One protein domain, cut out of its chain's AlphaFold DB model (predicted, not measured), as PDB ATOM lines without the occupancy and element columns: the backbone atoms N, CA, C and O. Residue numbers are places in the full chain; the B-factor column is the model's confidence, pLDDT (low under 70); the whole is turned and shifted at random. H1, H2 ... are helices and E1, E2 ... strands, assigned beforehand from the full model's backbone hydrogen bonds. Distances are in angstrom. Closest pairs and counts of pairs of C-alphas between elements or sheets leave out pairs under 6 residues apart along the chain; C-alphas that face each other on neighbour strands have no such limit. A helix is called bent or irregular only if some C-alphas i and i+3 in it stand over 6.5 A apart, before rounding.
ATOM      1  N   PHE A   2      35.761  62.659  92.912       88.94
ATOM      2  CA  PHE A   2      34.901  62.325  94.065       88.94
ATOM      3  C   PHE A   2      35.668  62.040  95.366       88.94
ATOM      4  O   PHE A   2      35.384  62.664  96.384       88.94
ATOM      5  N   ARG A   3      36.669  61.147  95.338       88.88
ATOM      6  CA  ARG A   3      37.461  60.798  96.533       88.88
ATOM      7  C   ARG A   3      38.073  62.035  97.188       88.88
ATOM      8  O   ARG A   3      37.943  62.220  98.391       88.88
ATOM      9  N   ASN A   4      38.701  62.900  96.395       90.56
ATOM     10  CA  ASN A   4      39.355  64.104  96.902       90.56
ATOM     11  C   ASN A   4      38.341  65.078  97.509       90.56
ATOM     12  O   ASN A   4      38.598  65.634  98.573       90.56
ATOM     13  N   ALA A   5      37.171  65.237  96.883       93.94
ATOM     14  CA  ALA A   5      36.087  66.038  97.443       93.94
ATOM     15  C   ALA A   5      35.552  65.442  98.759       93.94
ATOM     16  O   ALA A   5      35.343  66.176  99.725       93.94
ATOM     17  N   PHE A   6      35.378  64.119  98.824       92.06
ATOM     18  CA  PHE A   6      34.912  63.404 100.012       92.06
ATOM     19  C   PHE A   6      35.897  63.546 101.183       92.06
ATOM     20  O   PHE A   6      35.522  64.043 102.245       92.06
ATOM     21  N   ILE A   7      37.174  63.215 100.969       91.50
ATOM     22  CA  ILE A   7      38.224  63.351 101.989       91.50
ATOM     23  C   ILE A   7      38.412  64.812 102.400       91.50
ATOM     24  O   ILE A   7      38.420  65.114 103.591       91.50
ATOM     25  N   GLY A   8      38.480  65.733 101.436       92.38
ATOM     26  CA  GLY A   8      38.618  67.160 101.719       92.38
ATOM     27  C   GLY A   8      37.425  67.748 102.478       92.38
ATOM     28  O   GLY A   8      37.584  68.728 103.198       92.38
ATOM     29  N   THR A   9      36.234  67.156 102.360       94.12
ATOM     30  CA  THR A   9      35.064  67.545 103.162       94.12
ATOM     31  C   THR A   9      35.183  67.033 104.594       94.12
ATOM     32  O   THR A   9      34.941  67.793 105.527       94.12
ATOM     33  N   LEU A  10      35.615  65.784 104.784       92.31
ATOM     34  CA  LEU A  10      35.815  65.216 106.121       92.31
ATOM     35  C   LEU A  10      36.933  65.921 106.893       92.31
ATOM     36  O   LEU A  10      36.775  66.187 108.077       92.31
ATOM     37  N   GLN A  11      38.024  66.294 106.223       88.75
ATOM     38  CA  GLN A  11      39.143  67.023 106.835       88.75
ATOM     39  C   GLN A  11      38.774  68.442 107.295       88.75
ATOM     40  O   GLN A  11      39.465  69.012 108.134       88.75
ATOM     41  N   LYS A  12      37.691  69.024 106.763       90.62
ATOM     42  CA  LYS A  12      37.161  70.324 107.213       90.62
ATOM     43  C   LYS A  12      36.322  70.214 108.484       90.62
ATOM     44  O   LYS A  12      35.956  71.237 109.058       90.62
ATOM     45  N   LEU A  13      35.968  69.004 108.911       87.94
ATOM     46  CA  LEU A  13      35.267  68.806 110.168       87.94
ATOM     47  C   LEU A  13      36.236  69.086 111.320       87.94
ATOM     48  O   LEU A  13      37.304  68.489 111.389       87.94
ATOM     49  N   ASN A  14      35.855  69.966 112.249       82.31
ATOM     50  CA  ASN A  14      36.669  70.228 113.439       82.31
ATOM     51  C   ASN A  14      36.907  68.935 114.231       82.31
ATOM     52  O   ASN A  14      35.954  68.184 114.469       82.31
ATOM     53  N   ASN A  15      38.137  68.729 114.703       81.06
ATOM     54  CA  ASN A  15      38.474  67.615 115.585       81.06
ATOM     55  C   ASN A  15      37.617  67.693 116.858       81.06
ATOM     56  O   ASN A  15      37.692  68.666 117.606       81.06
ATOM     57  N   SER A  16      36.798  66.669 117.098       86.00
ATOM     58  CA  SER A  16      35.993  66.538 118.317       86.00
ATOM     59  C   SER A  16      36.173  65.138 118.888       86.00
ATOM     60  O   SER A  16      35.939  64.183 118.149       86.00
ATOM     61  N   PRO A  17      36.530  64.969 120.174       81.69
ATOM     62  CA  PRO A  17      36.691  63.639 120.761       81.69
ATOM     63  C   PRO A  17      35.384  62.829 120.736       81.69
ATOM     64  O   PRO A  17      35.419  61.614 120.594       81.69
ATOM     65  N   SER A  18      34.230  63.505 120.754       85.19
ATOM     66  CA  SER A  18      32.908  62.880 120.628       85.19
ATOM     67  C   SER A  18      32.543  62.442 119.203       85.19
ATOM     68  O   SER A  18      31.530  61.772 119.010       85.19
ATOM     69  N   ARG A  19      33.333  62.809 118.182       88.44
ATOM     70  CA  ARG A  19      33.073  62.453 116.781       88.44
ATOM     71  C   ARG A  19      34.038  61.365 116.320       88.44
ATOM     72  O   ARG A  19      35.247  61.581 116.289       88.44
ATOM     73  N   GLY A  20      33.476  60.240 115.888       88.44
ATOM     74  CA  GLY A  20      34.205  59.188 115.189       88.44
ATOM     75  C   GLY A  20      34.254  59.425 113.675       88.44
ATOM     76  O   GLY A  20      33.267  59.859 113.080       88.44
ATOM     77  N   VAL A  21      35.387  59.116 113.043       91.81
ATOM     78  CA  VAL A  21      35.561  59.014 111.589       91.81
ATOM     79  C   VAL A  21      36.357  57.743 111.301       91.81
ATOM     80  O   VAL A  21      37.501  57.616 111.725       91.81
ATOM     81  N   PHE A  22      35.752  56.810 110.572       92.50
ATOM     82  CA  PHE A  22      36.410  55.617 110.042       92.50
ATOM     83  C   PHE A  22      36.122  55.559 108.544       92.50
ATOM     84  O   PHE A  22      34.984  55.318 108.140       92.50
ATOM     85  N   VAL A  23      37.133  55.809 107.716       92.06
ATOM     86  CA  VAL A  23      37.012  55.736 106.254       92.06
ATOM     87  C   VAL A  23      38.025  54.741 105.725       92.06
ATOM     88  O   VAL A  23      39.222  54.936 105.900       92.06
ATOM     89  N   HIS A  24      37.547  53.708 105.043       89.50
ATOM     90  CA  HIS A  24      38.371  52.729 104.340       89.50
ATOM     91  C   HIS A  24      38.022  52.738 102.851       89.50
ATOM     92  O   HIS A  24      36.911  53.106 102.468       89.50
ATOM     93  N   SER A  25      38.954  52.316 102.001       89.44
ATOM     94  CA  SER A  25      38.782  52.384 100.544       89.44
ATOM     95  C   SER A  25      38.071  51.165  99.944       89.44
ATOM     96  O   SER A  25      38.359  50.805  98.810       89.44
ATOM     97  N   CYS A  26      37.163  50.498 100.663       85.25
ATOM     98  CA  CYS A  26      36.401  49.382 100.084       85.25
ATOM     99  C   CYS A  26      35.064  49.862  99.525       85.25
ATOM    100  O   CYS A  26      34.333  50.575 100.212       85.25
ATOM    101  N   TYR A  27      34.705  49.432  98.316       82.38
ATOM    102  CA  TYR A  27      33.360  49.675  97.796       82.38
ATOM    103  C   TYR A  27      32.418  48.570  98.290       82.38
ATOM    104  O   TYR A  27      32.474  47.426  97.863       82.38
ATOM    105  N   VAL A  28      31.557  48.884  99.250       77.31
ATOM    106  CA  VAL A  28      30.616  47.905  99.810       77.31
ATOM    107  C   VAL A  28      29.448  48.629 100.461       77.31
ATOM    108  O   VAL A  28      29.593  49.710 101.034       77.31
ATOM    109  N   HIS A  29      28.262  48.045 100.319       75.06
ATOM    110  CA  HIS A  29      27.019  48.598 100.835       75.06
ATOM    111  C   HIS A  29      26.640  47.914 102.155       75.06
ATOM    112  O   HIS A  29      26.826  46.711 102.303       75.06
ATOM    113  N   GLY A  30      26.092  48.662 103.117       71.56
ATOM    114  CA  GLY A  30      25.467  48.061 104.305       71.56
ATOM    115  C   GLY A  30      26.401  47.638 105.448       71.56
ATOM    116  O   GLY A  30      25.962  46.906 106.332       71.56
ATOM    117  N   HIS A  31      27.646  48.130 105.504       72.38
ATOM    118  CA  HIS A  31      28.609  47.760 106.555       72.38
ATOM    119  C   HIS A  31      28.069  47.860 107.987       72.38
ATOM    120  O   HIS A  31      28.355  46.997 108.810       72.38
ATOM    121  N   ILE A  32      27.266  48.882 108.296       75.31
ATOM    122  CA  ILE A  32      26.714  49.089 109.645       75.31
ATOM    123  C   ILE A  32      25.748  47.960 110.051       75.31
ATOM    124  O   ILE A  32      25.675  47.606 111.229       75.31
ATOM    125  N   GLY A  33      25.019  47.386 109.089       75.88
ATOM    126  CA  GLY A  33      24.094  46.275 109.329       75.88
ATOM    127  C   GLY A  33      24.814  44.942 109.536       75.88
ATOM    128  O   GLY A  33      24.412  44.153 110.387       75.88
ATOM    129  N   ALA A  34      25.926  44.723 108.832       77.00
ATOM    130  CA  ALA A  34      26.723  43.496 108.887       77.00
ATOM    131  C   ALA A  34      27.746  43.502 110.044       77.00
ATOM    132  O   ALA A  34      28.955  43.375 109.834       77.00
ATOM    133  N   ARG A  35      27.271  43.658 111.290       76.06
ATOM    134  CA  ARG A  35      28.121  43.767 112.502       76.06
ATOM    135  C   ARG A  35      29.082  42.596 112.698       76.06
ATOM    136  O   ARG A  35      30.174  42.757 113.244       76.06
ATOM    137  N   GLU A  36      28.688  41.413 112.247       75.31
ATOM    138  CA  GLU A  36      29.508  40.201 112.299       75.31
ATOM    139  C   GLU A  36      30.807  40.361 111.494       75.31
ATOM    140  O   GLU A  36      31.868  39.924 111.946       75.31
ATOM    141  N   GLY A  37      30.750  41.094 110.376       77.12
ATOM    142  CA  GLY A  37      31.894  41.413 109.523       77.12
ATOM    143  C   GLY A  37      32.830  42.493 110.077       77.12
ATOM    144  O   GLY A  37      33.938  42.648 109.573       77.12
ATOM    145  N   TRP A  38      32.456  43.220 111.138       85.38
ATOM    146  CA  TRP A  38      33.266  44.335 111.657       85.38
ATOM    147  C   TRP A  38      34.629  43.913 112.199       85.38
ATOM    148  O   TRP A  38      35.562  44.707 112.174       85.38
ATOM    149  N   GLY A  39      34.745  42.680 112.702       83.44
ATOM    150  CA  GLY A  39      36.025  42.131 113.165       83.44
ATOM    151  C   GLY A  39      36.959  41.710 112.030       83.44
ATOM    152  O   GLY A  39      38.064  41.259 112.296       83.44
ATOM    153  N   CYS A  40      36.500  41.820 110.785       78.81
ATOM    154  CA  CYS A  40      37.222  41.421 109.586       78.81
ATOM    155  C   CYS A  40      37.261  42.521 108.525       78.81
ATOM    156  O   CYS A  40      37.531  42.244 107.357       78.81
ATOM    157  N   SER A  41      36.895  43.747 108.891       81.56
ATOM    158  CA  SER A  41      36.982  44.862 107.963       81.56
ATOM    159  C   SER A  41      38.438  45.122 107.583       81.56
ATOM    160  O   SER A  41      39.352  44.755 108.326       81.56
ATOM    161  N   SER A  42      38.649  45.879 106.504       82.88
ATOM    162  CA  SER A  42      39.946  46.513 106.273       82.88
ATOM    163  C   SER A  42      40.431  47.255 107.512       82.88
ATOM    164  O   SER A  42      39.637  47.824 108.272       82.88
ATOM    165  N   ILE A  43      41.747  47.235 107.691       87.25
ATOM    166  CA  ILE A  43      42.419  47.879 108.812       87.25
ATOM    167  C   ILE A  43      42.695  49.332 108.434       87.25
ATOM    168  O   ILE A  43      43.333  49.614 107.421       87.25
ATOM    169  N   VAL A  44      42.243  50.261 109.271       90.62
ATOM    170  CA  VAL A  44      42.536  51.691 109.145       90.62
ATOM    171  C   VAL A  44      43.117  52.162 110.467       90.62
ATOM    172  O   VAL A  44      42.538  51.922 111.521       90.62
ATOM    173  N   GLY A  45      44.290  52.800 110.437       90.19
ATOM    174  CA  GLY A  45      44.958  53.251 111.662       90.19
ATOM    175  C   GLY A  45      45.164  52.121 112.679       90.19
ATOM    176  O   GLY A  45      44.875  52.307 113.858       90.19
ATOM    177  N   ASN A  46      45.602  50.949 112.204       90.25
ATOM    178  CA  ASN A  46      45.802  49.713 112.978       90.25
ATOM    179  C   ASN A  46      44.550  49.138 113.658       90.25
ATOM    180  O   ASN A  46      44.684  48.293 114.535       90.25
ATOM    181  N   ASN A  47      43.355  49.561 113.249       91.94
ATOM    182  CA  ASN A  47      42.105  49.073 113.811       91.94
ATOM    183  C   ASN A  47      41.155  48.576 112.720       91.94
ATOM    184  O   ASN A  47      41.007  49.186 111.658       91.94
ATOM    185  N   THR A  48      40.466  47.485 113.015       91.00
ATOM    186  CA  THR A  48      39.221  47.087 112.359       91.00
ATOM    187  C   THR A  48      38.074  48.019 112.773       91.00
ATOM    188  O   THR A  48      38.172  48.766 113.750       91.00
ATOM    189  N   ILE A  49      36.934  47.943 112.080       89.75
ATOM    190  CA  ILE A  49      35.705  48.654 112.456       89.75
ATOM    191  C   ILE A  49      35.299  48.282 113.887       89.75
ATOM    192  O   ILE A  49      34.893  49.152 114.655       89.75
ATOM    193  N   ARG A  50      35.420  46.999 114.267       91.38
ATOM    194  CA  ARG A  50      35.069  46.534 115.617       91.38
ATOM    195  C   ARG A  50      35.911  47.224 116.683       91.38
ATOM    196  O   ARG A  50      35.350  47.668 117.680       91.38
ATOM    197  N   GLU A  51      37.222  47.289 116.489       93.94
ATOM    198  CA  GLU A  51      38.137  47.921 117.446       93.94
ATOM    199  C   GLU A  51      37.883  49.427 117.519       93.94
ATOM    200  O   GLU A  51      37.631  49.948 118.603       93.94
ATOM    201  N   ALA A  52      37.797  50.092 116.364       93.81
ATOM    202  CA  ALA A  52      37.548  51.527 116.278       93.81
ATOM    203  C   ALA A  52      36.229  51.951 116.946       93.81
ATOM    204  O   ALA A  52      36.203  52.901 117.728       93.81
ATOM    205  N   ILE A  53      35.129  51.240 116.669       91.62
ATOM    206  CA  ILE A  53      33.828  51.528 117.290       91.62
ATOM    207  C   ILE A  53      33.861  51.212 118.782       91.62
ATOM    208  O   ILE A  53      33.300  51.972 119.564       91.62
ATOM    209  N   SER A  54      34.498  50.111 119.187       92.12
ATOM    210  CA  SER A  54      34.604  49.742 120.599       92.12
ATOM    211  C   SER A  54      35.368  50.809 121.385       92.12
ATOM    212  O   SER A  54      34.924  51.215 122.454       92.12
ATOM    213  N   ASP A  55      36.485  51.307 120.861       92.19
ATOM    214  CA  ASP A  55      37.260  52.348 121.537       92.19
ATOM    215  C   ASP A  55      36.526  53.688 121.589       92.19
ATOM    216  O   ASP A  55      36.525  54.329 122.640       92.19
ATOM    217  N   TRP A  56      35.851  54.073 120.501       91.12
ATOM    218  CA  TRP A  56      35.056  55.301 120.452       91.12
ATOM    219  C   TRP A  56      33.824  55.241 121.370       91.12
ATOM    220  O   TRP A  56      33.569  56.186 122.103       91.12
ATOM    221  N   TYR A  57      33.072  54.133 121.371       89.62
ATOM    222  CA  TYR A  57      31.834  53.993 122.154       89.62
ATOM    223  C   TYR A  57      32.081  53.981 123.667       89.62
ATOM    224  O   TYR A  57      31.250  54.462 124.432       89.62
ATOM    225  N   PHE A  58      33.205  53.408 124.103       92.06
ATOM    226  CA  PHE A  58      33.575  53.323 125.518       92.06
ATOM    227  C   PHE A  58      34.526  54.448 125.962       92.06
ATOM    228  O   PHE A  58      35.162  54.307 127.006       92.06
ATOM    229  N   ASP A  59      34.663  55.517 125.168       89.94
ATOM    230  CA  ASP A  59      35.545  56.661 125.437       89.94
ATOM    231  C   ASP A  59      37.004  56.268 125.758       89.94
ATOM    232  O   ASP A  59      37.717  56.973 126.473       89.94
ATOM    233  N   ARG A  60      37.480  55.130 125.230       92.12
ATOM    234  CA  ARG A  60      38.865  54.678 125.440       92.12
ATOM    235  C   ARG A  60      39.843  55.447 124.570       92.12
ATOM    236  O   ARG A  60      40.958  55.724 125.005       92.12
ATOM    237  N   ASN A  61      39.437  55.766 123.343       90.31
ATOM    238  CA  ASN A  61      40.241  56.545 122.411       90.31
ATOM    239  C   ASN A  61      39.339  57.197 121.347       90.31
ATOM    240  O   ASN A  61      38.511  56.497 120.756       90.31
ATOM    241  N   PRO A  62      39.482  58.503 121.042       90.81
ATOM    242  CA  PRO A  62      38.852  59.070 119.859       90.81
ATOM    243  C   PRO A  62      39.384  58.381 118.600       90.81
ATOM    244  O   PRO A  62      40.582  58.143 118.459       90.81
ATOM    245  N   PHE A  63      38.496  58.109 117.650       90.88
ATOM    246  CA  PHE A  63      38.875  57.464 116.400       90.88
ATOM    247  C   PHE A  63      38.530  58.357 115.213       90.88
ATOM    248  O   PHE A  63      37.360  58.502 114.876       90.88
ATOM    249  N   GLN A  64      39.531  58.976 114.587       91.50
ATOM    250  CA  GLN A  64      39.355  59.838 113.413       91.50
ATOM    251  C   GLN A  64      40.402  59.501 112.350       91.50
ATOM    252  O   GLN A  64      41.365  60.237 112.148       91.50
ATOM    253  N   MET A  65      40.230  58.353 111.699       92.62
ATOM    254  CA  MET A  65      41.180  57.833 110.723       92.62
ATOM    255  C   MET A  65      40.547  57.651 109.345       92.62
ATOM    256  O   MET A  65      39.400  57.221 109.188       92.62
ATOM    257  N   ILE A  66      41.351  57.962 108.334       92.62
ATOM    258  CA  ILE A  66      41.027  57.833 106.921       92.62
ATOM    259  C   ILE A  66      42.138  57.009 106.276       92.62
ATOM    260  O   ILE A  66      43.319  57.287 106.487       92.62
ATOM    261  N   ASP A  67      41.768  56.016 105.476       90.88
ATOM    262  CA  ASP A  67      42.699  55.274 104.640       90.88
ATOM    263  C   ASP A  67      43.360  56.213 103.621       90.88
ATOM    264  O   ASP A  67      42.727  56.774 102.722       90.88
TER     265      ASP A  67
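What this domain is: This is residues 2 to 67 of the 93 residues of an uncharacterized protein of Phtheirospermum japonicum (UniProt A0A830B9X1). A pair of short parallel strands, E1 and E2, sits in the middle, with the helix H1 set off on one side of it and the helices H3 and H2 on the other, H2 farther out. H1 touches no helix, while H2 and H3 meet steeply; loops join the parts. The printed part has 66 residues with three named helices and two named strands in the order H1, E1, H2, H3, E2, and the sheet order is E1, E2, parallel. The class is mostly helix, though under half of the residues are in named elements. The whole is compact, with a radius of gyration of the C-alphas of 12.0 A, and rounded, spanning 30 by 28 by 20 A.

How they stand to each other: H1, residues 2 to 10, comes nearest to E2, residues 64 to 66, at the C-alphas of Ile 7 and Ile 66, 7.9 A apart. E1, residues 21 to 23, is the parallel neighbour of E2, their directions 14 degrees apart. The C-alphas of 21 and 64 face each other at 4.3 A. N 65 and O 21, at 2.8 A, and N 23 and O 65, at 3.0 A, are within hydrogen-bond range. H2, residues 35 to 40, and H3, residues 49 to 57, touch, their closest C-alphas those of Trp 38 and Arg 50, 4.9 A apart. They run opposite ways at a steep tilt of 68 degrees, only just short of about perpendicular. The closest C-alphas of E1 and H3 are those of Phe 22 and Ile 49, 7.4 A apart. H1 is apart from H2 and from H3, and H2 is apart from E2. E1, H2, H3 and E2 form a strand-helix-strand unit, two parallel neighbour strands with helices between them along the chain, and its crossover is left-handed. In H1 and H3 every O i to N i+4 pair is within hydrogen-bond range; in H2 0 of 2 are, beside 2 of 3 O i to N i+3 pairs.

Where its parts are: H1 begins at C-alpha 2, (34.901, 62.325, 94.065), and is 12.4 A long. E1 is 6.4 A long and H2 9.8 A. H2 is irregular, but only just: C-alphas 36 and 39 are 6.9 A apart. H3 begins at C-alpha 49, (35.705, 48.654, 112.456), and is 11.7 A long. E2, 7.0 A long, ends at C-alpha 66, (41.027, 57.833, 106.921).

The domain as a whole: The two C-alphas farthest apart are those of Phe 2 and Phe 58, at 32.7 A. The printed part has no cut. The link from E1 to H2, 11 residues, is long; the other three are short. The mean pLDDT of the printed part is 87.2, H2 has a mean of 79, and no printed residue is under 70.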